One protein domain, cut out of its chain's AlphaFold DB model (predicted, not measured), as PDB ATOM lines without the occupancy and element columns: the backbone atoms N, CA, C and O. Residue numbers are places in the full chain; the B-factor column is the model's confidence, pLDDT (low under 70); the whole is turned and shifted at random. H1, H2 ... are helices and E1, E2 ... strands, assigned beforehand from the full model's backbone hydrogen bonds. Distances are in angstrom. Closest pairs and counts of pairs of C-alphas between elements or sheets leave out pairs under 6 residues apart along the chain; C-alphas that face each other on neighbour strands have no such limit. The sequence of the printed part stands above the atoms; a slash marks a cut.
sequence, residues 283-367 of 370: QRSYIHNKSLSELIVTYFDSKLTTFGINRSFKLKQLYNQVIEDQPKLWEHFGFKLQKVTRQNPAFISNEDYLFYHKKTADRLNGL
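This is residues 283 to 367 of the 370 residues of an uncharacterized protein of Crocinitomicaceae bacterium (UniProt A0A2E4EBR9). A two-stranded hairpin, E1 and E2, with a sharp bend in E1, has short helices round the end where E1 begins and E2 ends, and a helical hairpin of H2 and H3 that packs on the strands through residues 292 to 295 of H2. H4 packs on the first part of E1, H5 follows directly on E2 at that same end, and residues 301 to 310, at the far end of the helical hairpin, stick out. The printed part has 85 residues with five named helices and two named strands, in the order H1, H2, H3, H4, E1, E2, H5; the sheet, E1 - E2, is antiparallel and the class is mixed, helices and strands. The whole is elongated, spanning 47 by 28 by 24 A, and only just compact, close to loose, with a radius of gyration of the C-alphas of 13.9 A.

E1 is residues 335 to 344, 20.3 A long, and bends by 89 degrees at residue 341. E2, residues 349 to 357, is 24.1 A long. H1 is residues 284 to 287, 5.3 A, beginning at C-alpha 284 (-11.400, -36.812, -45.428). H2 is residues 292 to 301, 14.1 A. H3, residues 311 to 324, is the longest helix at 19.9 A, with C-alpha 311 at (-29.492, -41.213, -64.580). H4 is residues 326 to 333, 10.1 A. H5, residues 358 to 365, is 10.5 A long and ends at C-alpha 365 (-13.987, -29.414, -32.608).

E1 and E2 form an antiparallel hairpin, their directions at 152 degrees; N 338 and O 354 are 2.9 A apart and N 340 and O 352 2.8 A, both within hydrogen-bond range. H2 has 6 pairs of C-alphas within 8 A of E2, the closest those of Leu 292 and Tyr 353, 5.5 A apart. H2 and H3, a helical hairpin, touch through residues 315 to 319 of H3 alone; the closest C-alphas, of Ile 296 and Leu 315, are 6.6 A apart, and the helices run opposite ways at a steep tilt of 43 degrees. H3 and H4 meet only through their link. The closest C-alphas of H4 and E1, of Leu 329 and Phe 335, are 5.5 A apart. Those of H1 and E2, of Ile 287 and Phe 355, are 6.4 A apart. H1 and H5 are close but not clearly touching, with C-alphas 285 and 360 5.9 A apart. H2 and H5 are apart. In H2, H3, H4 and H5 every O i to N i+4 pair is within hydrogen-bond range; H1 is too short for such a pair.

The C-alphas of Gly 308 and Gly 366, the two farthest apart, are 47.3 A apart. Without residues 301 to 310, which stand free, the body spans 40 by 24 by 19 A. The printed part has no cut and no long link; the link from H2 to H3 is short, and the others are tight. Mean pLDDT of the printed part is 85.0; residues 305 to 309 and 365 to 367 are under 70.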
ATOM      1  N   GLN A 283      -9.624 -35.492 -49.751       81.56
ATOM      2  CA  GLN A 283      -9.316 -35.368 -48.329       81.56
ATOM      3  C   GLN A 283     -10.540 -35.733 -47.477       81.56
ATOM      4  O   GLN A 283     -11.670 -35.335 -47.765       81.56
ATOM      5  N   ARG A 284     -10.317 -36.427 -46.354       85.69
ATOM      6  CA  ARG A 284     -11.400 -36.812 -45.428       85.69
ATOM      7  C   ARG A 284     -12.161 -35.606 -44.866       85.69
ATOM      8  O   ARG A 284     -13.340 -35.730 -44.556       85.69
ATOM      9  N   SER A 285     -11.502 -34.453 -44.746       84.50
ATOM     10  CA  SER A 285     -12.111 -33.168 -44.378       84.50
ATOM     11  C   SER A 285     -13.108 -32.658 -45.411       84.50
ATOM     12  O   SER A 285     -14.146 -32.144 -45.020       84.50
ATOM     13  N   TYR A 286     -12.817 -32.831 -46.701       87.38
ATOM     14  CA  TYR A 286     -13.715 -32.427 -47.779       87.38
ATOM     15  C   TYR A 286     -14.991 -33.273 -47.799       87.38
ATOM     16  O   TYR A 286     -16.078 -32.736 -47.975       87.38
ATOM     17  N   ILE A 287     -14.863 -34.589 -47.599       90.00
ATOM     18  CA  ILE A 287     -16.005 -35.516 -47.593       90.00
ATOM     19  C   ILE A 287     -16.835 -35.386 -46.306       90.00
ATOM     20  O   ILE A 287     -18.036 -35.647 -46.310       90.00
ATOM     21  N   HIS A 288     -16.228 -34.984 -45.188       91.19
ATOM     22  CA  HIS A 288     -16.941 -34.829 -43.923       91.19
ATOM     23  C   HIS A 288     -18.098 -33.816 -44.032       91.19
ATOM     24  O   HIS A 288     -17.937 -32.722 -44.558       91.19
ATOM     25  N   ASN A 289     -19.268 -34.197 -43.516       90.94
ATOM     26  CA  ASN A 289     -20.543 -33.473 -43.562       90.94
ATOM     27  C   ASN A 289     -21.100 -33.216 -44.969       90.94
ATOM     28  O   ASN A 289     -22.133 -32.555 -45.102       90.94
ATOM     29  N   LYS A 290     -20.488 -33.778 -46.018       92.69
ATOM     30  CA  LYS A 290     -21.100 -33.805 -47.344       92.69
ATOM     31  C   LYS A 290     -22.255 -34.786 -47.379       92.69
ATOM     32  O   LYS A 290     -22.226 -35.844 -46.745       92.69
ATOM     33  N   SER A 291     -23.275 -34.407 -48.136       93.88
ATOM     34  CA  SER A 291     -24.417 -35.266 -48.404       93.88
ATOM     35  C   SER A 291     -24.012 -36.415 -49.332       93.88
ATOM     36  O   SER A 291     -23.237 -36.238 -50.276       93.88
ATOM     37  N   LEU A 292     -24.563 -37.602 -49.072       94.50
ATOM     38  CA  LEU A 292     -24.425 -38.754 -49.951       94.50
ATOM     39  C   LEU A 292     -25.041 -38.481 -51.321       94.50
ATOM     40  O   LEU A 292     -24.428 -38.808 -52.337       94.50
ATOM     41  N   SER A 293     -26.227 -37.871 -51.358       93.12
ATOM     42  CA  SER A 293     -26.867 -37.509 -52.621       93.12
ATOM     43  C   SER A 293     -26.043 -36.489 -53.409       93.12
ATOM     44  O   SER A 293     -25.845 -36.689 -54.604       93.12
ATOM     45  N   GLU A 294     -25.483 -35.477 -52.739       91.38
ATOM     46  CA  GLU A 294     -24.586 -34.484 -53.346       91.38
ATOM     47  C   GLU A 294     -23.362 -35.160 -53.977       91.38
ATOM     48  O   GLU A 294     -23.121 -34.987 -55.168       91.38
ATOM     49  N   LEU A 295     -22.639 -36.001 -53.229       91.69
ATOM     50  CA  LEU A 295     -21.431 -36.665 -53.737       91.69
ATOM     51  C   LEU A 295     -21.715 -37.652 -54.872       91.69
ATOM     52  O   LEU A 295     -20.917 -37.766 -55.800       91.69
ATOM     53  N   ILE A 296     -22.844 -38.362 -54.825       91.81
ATOM     54  CA  ILE A 296     -23.257 -39.249 -55.916       91.81
ATOM     55  C   ILE A 296     -23.623 -38.439 -57.165       91.81
ATOM     56  O   ILE A 296     -23.243 -38.826 -58.269       91.81
ATOM     57  N   VAL A 297     -24.316 -37.308 -57.018       89.31
ATOM     58  CA  VAL A 297     -24.605 -36.405 -58.140       89.31
ATOM     59  C   VAL A 297     -23.302 -35.872 -58.738       89.31
ATOM     60  O   VAL A 297     -23.094 -36.041 -59.937       89.31
ATOM     61  N   THR A 298     -22.382 -35.367 -57.908       87.12
ATOM     62  CA  THR A 298     -21.051 -34.912 -58.340       87.12
ATOM     63  C   THR A 298     -20.277 -36.008 -59.069       87.12
ATOM     64  O   THR A 298     -19.683 -35.742 -60.109       87.12
ATOM     65  N   TYR A 299     -20.313 -37.250 -58.579       88.06
ATOM     66  CA  TYR A 299     -19.683 -38.381 -59.258       88.06
ATOM     67  C   TYR A 299     -20.207 -38.546 -60.688       88.06
ATOM     68  O   TYR A 299     -19.409 -38.612 -61.618       88.06
ATOM     69  N   PHE A 300     -21.528 -38.578 -60.889       85.69
ATOM     70  CA  PHE A 300     -22.099 -38.733 -62.230       85.69
ATOM     71  C   PHE A 300     -21.888 -37.501 -63.120       85.69
ATOM     72  O   PHE A 300     -21.701 -37.678 -64.321       85.69
ATOM     73  N   ASP A 301     -21.901 -36.291 -62.556       82.06
ATOM     74  CA  ASP A 301     -21.632 -35.045 -63.291       82.06
ATOM     75  C   ASP A 301     -20.176 -34.905 -63.726       82.06
ATOM     76  O   ASP A 301     -19.906 -34.297 -64.755       82.06
ATOM     77  N   SER A 302     -19.243 -35.500 -62.983       79.56
ATOM     78  CA  SER A 302     -17.817 -35.457 -63.316       79.56
ATOM     79  C   SER A 302     -17.416 -36.357 -64.488       79.56
ATOM     80  O   SER A 302     -16.305 -36.232 -64.993       79.56
ATOM     81  N   LYS A 303     -18.266 -37.302 -64.907       82.25
ATOM     82  CA  LYS A 303     -17.934 -38.239 -65.989       82.25
ATOM     83  C   LYS A 303     -18.247 -37.638 -67.350       82.25
ATOM     84  O   LYS A 303     -19.235 -36.920 -67.493       82.25
ATOM     85  N   LEU A 304     -17.464 -38.031 -68.357       70.31
ATOM     86  CA  LEU A 304     -17.749 -37.832 -69.770       70.31
ATOM     87  C   LEU A 304     -19.170 -38.309 -70.034       70.31
ATOM     88  O   LEU A 304     -19.438 -39.507 -70.063       70.31
ATOM     89  N   THR A 305     -20.063 -37.327 -70.116       63.44
ATOM     90  CA  THR A 305     -21.455 -37.404 -70.547       63.44
ATOM     91  C   THR A 305     -22.181 -38.726 -70.255       63.44
ATOM     92  O   THR A 305     -22.022 -39.750 -70.916       63.44
ATOM     93  N   THR A 306     -23.136 -38.692 -69.319       61.09
ATOM     94  CA  THR A 306     -24.037 -39.820 -69.008       61.09
ATOM     95  C   THR A 306     -25.108 -40.046 -70.092       61.09
ATOM     96  O   THR A 306     -26.307 -40.105 -69.805       61.09
ATOM     97  N   PHE A 307     -24.714 -40.117 -71.362       55.69
ATOM     98  CA  PHE A 307     -25.612 -40.235 -72.505       55.69
ATOM     99  C   PHE A 307     -26.418 -41.533 -72.463       55.69
ATOM    100  O   PHE A 307     -25.860 -42.622 -72.396       55.69
ATOM    101  N   GLY A 308     -27.749 -41.436 -72.524       53.31
ATOM    102  CA  GLY A 308     -28.629 -42.612 -72.596       53.31
ATOM    103  C   GLY A 308     -28.610 -43.511 -71.352       53.31
ATOM    104  O   GLY A 308     -29.202 -44.590 -71.366       53.31
ATOM    105  N   ILE A 309     -27.955 -43.085 -70.270       66.75
ATOM    106  CA  ILE A 309     -28.066 -43.722 -68.962       66.75
ATOM    107  C   ILE A 309     -29.339 -43.179 -68.315       66.75
ATOM    108  O   ILE A 309     -29.527 -41.965 -68.241       66.75
ATOM    109  N   ASN A 310     -30.214 -44.059 -67.812       75.62
ATOM    110  CA  ASN A 310     -31.294 -43.626 -66.924       75.62
ATOM    111  C   ASN A 310     -30.663 -43.131 -65.615       75.62
ATOM    112  O   ASN A 310     -30.447 -43.896 -64.673       75.62
ATOM    113  N   ARG A 311     -30.293 -41.851 -65.616       80.06
ATOM    114  CA  ARG A 311     -29.492 -41.213 -64.580       80.06
ATOM    115  C   ARG A 311     -30.175 -41.305 -63.227       80.06
ATOM    116  O   ARG A 311     -29.549 -41.762 -62.282       80.06
ATOM    117  N   SER A 312     -31.464 -40.977 -63.150       82.75
ATOM    118  CA  SER A 312     -32.240 -41.084 -61.906       82.75
ATOM    119  C   SER A 312     -32.203 -42.509 -61.337       82.75
ATOM    120  O   SER A 312     -31.885 -42.708 -60.164       82.75
ATOM    121  N   PHE A 313     -32.420 -43.517 -62.188       85.56
ATOM    122  CA  PHE A 313     -32.340 -44.917 -61.776       85.56
ATOM    123  C   PHE A 313     -30.939 -45.298 -61.277       85.56
ATOM    124  O   PHE A 313     -30.816 -45.937 -60.234       85.56
ATOM    125  N   LYS A 314     -29.876 -44.888 -61.979       85.31
ATOM    126  CA  LYS A 314     -28.490 -45.192 -61.589       85.31
ATOM    127  C   LYS A 314     -28.038 -44.473 -60.325       85.31
ATOM    128  O   LYS A 314     -27.410 -45.116 -59.487       85.31
ATOM    129  N   LEU A 315     -28.414 -43.207 -60.152       88.75
ATOM    130  CA  LEU A 315     -28.207 -42.460 -58.912       88.75
ATOM    131  C   LEU A 315     -28.841 -43.212 -57.738       88.75
ATOM    132  O   LEU A 315     -28.178 -43.450 -56.736       88.75
ATOM    133  N   LYS A 316     -30.095 -43.661 -57.893       88.88
ATOM    134  CA  LYS A 316     -30.822 -44.385 -56.841       88.88
ATOM    135  C   LYS A 316     -30.206 -45.752 -56.534       88.88
ATOM    136  O   LYS A 316     -30.096 -46.118 -55.369       88.88
ATOM    137  N   GLN A 317     -29.779 -46.496 -57.561       90.12
ATOM    138  CA  GLN A 317     -29.074 -47.769 -57.375       90.12
ATOM    139  C   GLN A 317     -27.775 -47.583 -56.587       90.12
ATOM    140  O   GLN A 317     -27.537 -48.325 -55.640       90.12
ATOM    141  N   LEU A 318     -26.961 -46.588 -56.958       91.00
ATOM    142  CA  LEU A 318     -25.704 -46.304 -56.274       91.00
ATOM    143  C   LEU A 318     -25.953 -45.833 -54.836       91.00
ATOM    144  O   LEU A 318     -25.314 -46.324 -53.917       91.00
ATOM    145  N   TYR A 319     -26.928 -44.944 -54.631       92.88
ATOM    146  CA  TYR A 319     -27.301 -44.420 -53.316       92.88
ATOM    147  C   TYR A 319     -27.696 -45.530 -52.341       92.88
ATOM    148  O   TYR A 319     -27.125 -45.632 -51.256       92.88
ATOM    149  N   ASN A 320     -28.607 -46.413 -52.755       92.62
ATOM    150  CA  ASN A 320     -29.027 -47.546 -51.933       92.62
ATOM    151  C   ASN A 320     -27.862 -48.499 -51.650       92.62
ATOM    152  O   ASN A 320     -27.677 -48.923 -50.515       92.62
ATOM    153  N   GLN A 321     -27.036 -48.779 -52.660       92.88
ATOM    154  CA  GLN A 321     -25.885 -49.660 -52.504       92.88
ATOM    155  C   GLN A 321     -24.850 -49.099 -51.518       92.88
ATOM    156  O   GLN A 321     -24.319 -49.847 -50.705       92.88
ATOM    157  N   VAL A 322     -24.579 -47.790 -51.541       93.88
ATOM    158  CA  VAL A 322     -23.654 -47.149 -50.589       93.88
ATOM    159  C   VAL A 322     -24.189 -47.229 -49.151       93.88
ATOM    160  O   VAL A 322     -23.404 -47.402 -48.219       93.88
ATOM    161  N   ILE A 323     -25.510 -47.142 -48.964       93.62
ATOM    162  CA  ILE A 323     -26.158 -47.322 -47.655       93.62
ATOM    163  C   ILE A 323     -26.032 -48.774 -47.175       93.62
ATOM    164  O   ILE A 323     -25.690 -49.002 -46.017       93.62
ATOM    165  N   GLU A 324     -26.276 -49.750 -48.050       93.00
ATOM    166  CA  GLU A 324     -26.112 -51.178 -47.739       93.00
ATOM    167  C   GLU A 324     -24.652 -51.519 -47.392       93.00
ATOM    168  O   GLU A 324     -24.385 -52.288 -46.468       93.00
ATOM    169  N   ASP A 325     -23.697 -50.880 -48.070       92.38
ATOM    170  CA  ASP A 325     -22.258 -51.073 -47.886       92.38
ATOM    171  C   ASP A 325     -21.644 -50.201 -46.760       92.38
ATOM    172  O   ASP A 325     -20.420 -50.049 -46.681       92.38
ATOM    173  N   GLN A 326     -22.449 -49.666 -45.831       90.88
ATOM    174  CA  GLN A 326     -21.960 -48.915 -44.659       90.88
ATOM    175  C   GLN A 326     -20.812 -49.598 -43.886       90.88
ATOM    176  O   GLN A 326     -19.859 -48.899 -43.527       90.88
ATOM    177  N   PRO A 327     -20.828 -50.926 -43.639       91.31
ATOM    178  CA  PRO A 327     -19.708 -51.597 -42.982       91.31
ATOM    179  C   PRO A 327     -18.382 -51.424 -43.736       91.31
ATOM    180  O   PRO A 327     -17.360 -51.145 -43.113       91.31
ATOM    181  N   LYS A 328     -18.408 -51.493 -45.076       90.69
ATOM    182  CA  LYS A 328     -17.221 -51.300 -45.925       90.69
ATOM    183  C   LYS A 328     -16.729 -49.854 -45.886       90.69
ATOM    184  O   LYS A 328     -15.521 -49.622 -45.864       90.69
ATOM    185  N   LEU A 329     -17.646 -48.881 -45.858       90.38
ATOM    186  CA  LEU A 329     -17.297 -47.461 -45.704       90.38
ATOM    187  C   LEU A 329     -16.548 -47.205 -44.398       90.38
ATOM    188  O   LEU A 329     -15.550 -46.481 -44.383       90.38
ATOM    189  N   TRP A 330     -17.005 -47.818 -43.308       89.94
ATOM    190  CA  TRP A 330     -16.344 -47.686 -42.019       89.94
ATOM    191  C   TRP A 330     -14.976 -48.369 -42.016       89.94
ATOM    192  O   TRP A 330     -13.980 -47.726 -41.692       89.94
ATOM    193  N   GLU A 331     -14.920 -49.637 -42.426       90.31
ATOM    194  CA  GLU A 331     -13.700 -50.449 -42.425       90.31
ATOM    195  C   GLU A 331     -12.599 -49.841 -43.299       90.31
ATOM    196  O   GLU A 331     -11.454 -49.713 -42.867       90.31
ATOM    197  N   HIS A 332     -12.939 -49.426 -44.521       88.88
ATOM    198  CA  HIS A 332     -11.936 -49.004 -45.490       88.88
ATOM    199  C   HIS A 332     -11.710 -47.496 -45.531       88.88
ATOM    200  O   HIS A 332     -10.613 -47.083 -45.910       88.88
ATOM    201  N   PHE A 333     -12.700 -46.672 -45.180       87.81
ATOM    202  CA  PHE A 333     -12.623 -45.212 -45.328       87.81
ATOM    203  C   PHE A 333     -12.822 -44.445 -44.015       87.81
ATOM    204  O   PHE A 333     -12.587 -43.237 -43.980       87.81
ATOM    205  N   GLY A 334     -13.227 -45.117 -42.931       88.62
ATOM    206  CA  GLY A 334     -13.483 -44.487 -41.633       88.62
ATOM    207  C   GLY A 334     -14.736 -43.607 -41.602       88.62
ATOM    208  O   GLY A 334     -14.891 -42.797 -40.683       88.62
ATOM    209  N   PHE A 335     -15.621 -43.729 -42.595       91.75
ATOM    210  CA  PHE A 335     -16.852 -42.948 -42.661       91.75
ATOM    211  C   PHE A 335     -18.037 -43.712 -42.076       91.75
ATOM    212  O   PHE A 335     -18.222 -44.898 -42.336       91.75
ATOM    213  N   LYS A 336     -18.879 -42.998 -41.330       93.75
ATOM    214  CA  LYS A 336     -20.238 -43.423 -40.987       93.75
ATOM    215  C   LYS A 336     -21.229 -42.586 -41.775       93.75
ATOM    216  O   LYS A 336     -21.004 -41.394 -41.958       93.75
ATOM    217  N   LEU A 337     -22.332 -43.186 -42.199       94.56
ATOM    218  CA  LEU A 337     -23.443 -42.440 -42.775       94.56
ATOM    219  C   LEU A 337     -24.425 -42.076 -41.659       94.56
ATOM    220  O   LEU A 337     -24.973 -42.956 -41.000       94.56
ATOM    221  N   GLN A 338     -24.635 -40.782 -41.435       94.06
ATOM    222  CA  GLN A 338     -25.604 -40.276 -40.465       94.06
ATOM    223  C   GLN A 338     -26.874 -39.856 -41.189       94.06
ATOM    224  O   GLN A 338     -26.843 -38.946 -42.013       94.06
ATOM    225  N   LYS A 339     -27.985 -40.524 -40.881       94.31
ATOM    226  CA  LYS A 339     -29.292 -40.171 -41.432       94.31
ATOM    227  C   LYS A 339     -29.702 -38.784 -40.931       94.31
ATOM    228  O   LYS A 339     -29.630 -38.522 -39.733       94.31
ATOM    229  N   VAL A 340     -30.148 -37.923 -41.838       93.38
ATOM    230  CA  VAL A 340     -30.605 -36.563 -41.535       93.38
ATOM    231  C   VAL A 340     -31.948 -36.278 -42.196       93.38
ATOM    232  O   VAL A 340     -32.214 -36.725 -43.313       93.38
ATOM    233  N   THR A 341     -32.783 -35.495 -41.515       90.69
ATOM    234  CA  THR A 341     -34.025 -34.964 -42.084       90.69
ATOM    235  C   THR A 341     -33.684 -33.740 -42.925       90.69
ATOM    236  O   THR A 341     -33.492 -32.643 -42.402       90.69
ATOM    237  N   ARG A 342     -33.547 -33.937 -44.234       83.75
ATOM    238  CA  ARG A 342     -33.193 -32.894 -45.197       83.75
ATOM    239  C   ARG A 342     -33.917 -33.172 -46.501       83.75
ATOM    240  O   ARG A 342     -33.935 -34.310 -46.963       83.75
ATOM    241  N   GLN A 343     -34.484 -32.132 -47.108       84.81
ATOM    242  CA  GLN A 343     -35.052 -32.261 -48.442       84.81
ATOM    243  C   GLN A 343     -33.946 -32.652 -49.425       84.81
ATOM    244  O   GLN A 343     -32.936 -31.960 -49.564       84.81
ATOM    245  N   ASN A 344     -34.153 -33.776 -50.093       85.38
ATOM    246  CA  ASN A 344     -33.249 -34.355 -51.062       85.38
ATOM    247  C   ASN A 344     -33.884 -34.222 -52.452       85.38
ATOM    248  O   ASN A 344     -34.698 -35.064 -52.847       85.38
ATOM    249  N   PRO A 345     -33.558 -33.154 -53.198       79.25
ATOM    250  CA  PRO A 345     -34.176 -32.899 -54.495       79.25
ATOM    251  C   PRO A 345     -33.822 -33.973 -55.532       79.25
ATOM    252  O   PRO A 345     -34.613 -34.215 -56.439       79.25
ATOM    253  N   ALA A 346     -32.683 -34.661 -55.384       80.94
ATOM    254  CA  ALA A 346     -32.257 -35.705 -56.315       80.94
ATOM    255  C   ALA A 346     -33.144 -36.963 -56.253       80.94
ATOM    256  O   ALA A 346     -33.294 -37.656 -57.261       80.94
ATOM    257  N   PHE A 347     -33.749 -37.250 -55.092       82.38
ATOM    258  CA  PHE A 347     -34.594 -38.434 -54.878       82.38
ATOM    259  C   PHE A 347     -36.033 -38.122 -54.459       82.38
ATOM    260  O   PHE A 347     -36.812 -39.055 -54.268       82.38
ATOM    261  N   ILE A 348     -36.398 -36.839 -54.354       82.75
ATOM    262  CA  ILE A 348     -37.723 -36.374 -53.917       82.75
ATOM    263  C   ILE A 348     -38.090 -37.011 -52.560       82.75
ATOM    264  O   ILE A 348     -39.159 -37.589 -52.375       82.75
ATOM    265  N   SER A 349     -37.158 -36.945 -51.606       86.38
ATOM    266  CA  SER A 349     -37.328 -37.446 -50.235       86.38
ATOM    267  C   SER A 349     -37.035 -36.353 -49.209       86.38
ATOM    268  O   SER A 349     -36.362 -35.370 -49.509       86.38
ATOM    269  N   ASN A 350     -37.511 -36.535 -47.975       86.62
ATOM    270  CA  ASN A 350     -37.185 -35.666 -46.830       86.62
ATOM    271  C   ASN A 350     -36.062 -36.246 -45.959       86.62
ATOM    272  O   ASN A 350     -35.902 -35.877 -44.796       86.62
ATOM    273  N   GLU A 351     -35.304 -37.182 -46.520       90.12
ATOM    274  CA  GLU A 351     -34.234 -37.894 -45.842       90.12
ATOM    275  C   GLU A 351     -33.006 -37.966 -46.749       90.12
ATOM    276  O   GLU A 351     -33.124 -38.196 -47.959       90.12
ATOM    277  N   ASP A 352     -31.835 -37.808 -46.138       92.88
ATOM    278  CA  ASP A 352     -30.528 -38.004 -46.760       92.88
ATOM    279  C   ASP A 352     -29.531 -38.557 -45.727       92.88
ATOM    280  O   ASP A 352     -29.867 -38.724 -44.551       92.88
ATOM    281  N   TYR A 353     -28.299 -38.830 -46.149       94.56
ATOM    282  CA  TYR A 353     -27.206 -39.233 -45.272       94.56
ATOM    283  C   TYR A 353     -26.030 -38.272 -45.400       94.56
ATOM    284  O   TYR A 353     -25.652 -37.888 -46.504       94.56
ATOM    285  N   LEU A 354     -25.419 -37.917 -44.272       94.25
ATOM    286  CA  LEU A 354     -24.155 -37.185 -44.236       94.25
ATOM    287  C   LEU A 354     -22.994 -38.139 -43.968       94.25
ATOM    288  O   LEU A 354     -23.097 -39.035 -43.125       94.25
ATOM    289  N   PHE A 355     -21.870 -37.917 -44.644       94.06
ATOM    290  CA  PHE A 355     -20.625 -38.610 -44.333       94.06
ATOM    291  C   PHE A 355     -19.991 -38.040 -43.061       94.06
ATOM    292  O   PHE A 355     -19.550 -36.894 -43.005       94.06
ATOM    293  N   TYR A 356     -19.866 -38.862 -42.030       92.38
ATOM    294  CA  TYR A 356     -19.246 -38.495 -40.765       92.38
ATOM    295  C   TYR A 356     -17.907 -39.216 -40.592       92.38
ATOM    296  O   TYR A 356     -17.864 -40.446 -40.558       92.38
ATOM    297  N   HIS A 357     -16.813 -38.465 -40.446       90.12
ATOM    298  CA  HIS A 357     -15.486 -39.010 -40.154       90.12
ATOM    299  C   HIS A 357     -15.037 -38.545 -38.772       90.12
ATOM    300  O   HIS A 357     -14.730 -37.367 -38.580       90.12
ATOM    301  N   LYS A 358     -14.975 -39.479 -37.814       77.00
ATOM    302  CA  LYS A 358     -14.760 -39.167 -36.393       77.00
ATOM    303  C   LYS A 358     -13.498 -38.331 -36.154       77.00
ATOM    304  O   LYS A 358     -13.585 -37.266 -35.567       77.00
ATOM    305  N   LYS A 359     -12.346 -38.744 -36.695       79.31
ATOM    306  CA  LYS A 359     -11.080 -38.007 -36.502       79.31
ATOM    307  C   LYS A 359     -11.112 -36.592 -37.089       79.31
ATOM    308  O   LYS A 359     -10.424 -35.711 -36.589       79.31
ATOM    309  N   THR A 360     -11.879 -36.376 -38.162       83.12
ATOM    310  CA  THR A 360     -12.049 -35.031 -38.732       83.12
ATOM    311  C   THR A 360     -12.893 -34.179 -37.796       83.12
ATOM    312  O   THR A 360     -12.500 -33.055 -37.511       83.12
ATOM    313  N   ALA A 361     -14.013 -34.718 -37.306       77.06
ATOM    314  CA  ALA A 361     -14.874 -34.028 -36.353       77.06
ATOM    315  C   ALA A 361     -14.114 -33.679 -35.063       77.06
ATOM    316  O   ALA A 361     -14.141 -32.529 -34.644       77.06
ATOM    317  N   ASP A 362     -13.362 -34.630 -34.501       77.06
ATOM    318  CA  ASP A 362     -12.552 -34.424 -33.295       77.06
ATOM    319  C   ASP A 362     -11.504 -33.312 -33.505       77.06
ATOM    320  O   ASP A 362     -11.329 -32.455 -32.646       77.06
ATOM    321  N   ARG A 363     -10.846 -33.260 -34.677       77.88
ATOM    322  CA  ARG A 363      -9.882 -32.197 -35.014       77.88
ATOM    323  C   ARG A 363     -10.543 -30.832 -35.221       77.88
ATOM    324  O   ARG A 363      -9.971 -29.825 -34.830       77.88
ATOM    325  N   LEU A 364     -11.701 -30.789 -35.879       73.44
ATOM    326  CA  LEU A 364     -12.432 -29.541 -36.127       73.44
ATOM    327  C   LEU A 364     -13.009 -28.958 -34.831       73.44
ATOM    328  O   LEU A 364     -12.978 -27.748 -34.656       73.44
ATOM    329  N   ASN A 365     -13.471 -29.814 -33.918       66.69
ATOM    330  CA  ASN A 365     -13.987 -29.414 -32.608       66.69
ATOM    331  C   ASN A 365     -12.872 -29.129 -31.586       66.69
ATOM    332  O   ASN A 365     -13.114 -28.454 -30.600       66.69
ATOM    333  N   GLY A 366     -11.654 -29.639 -31.797       55.94
ATOM    334  CA  GLY A 366     -10.480 -29.317 -30.974       55.94
ATOM    335  C   GLY A 366      -9.766 -28.016 -31.367       55.94
ATOM    336  O   GLY A 366      -8.799 -27.651 -30.716       55.94
ATOM    337  N   LEU A 367     -10.214 -27.342 -32.434       50.81
ATOM    338  CA  LEU A 367      -9.732 -26.028 -32.890       50.81
ATOM    339  C   LEU A 367     -10.718 -24.892 -32.543       50.81
ATOM    340  O   LEU A 367     -10.582 -23.794 -33.071       50.81
TER     341      LEU A 367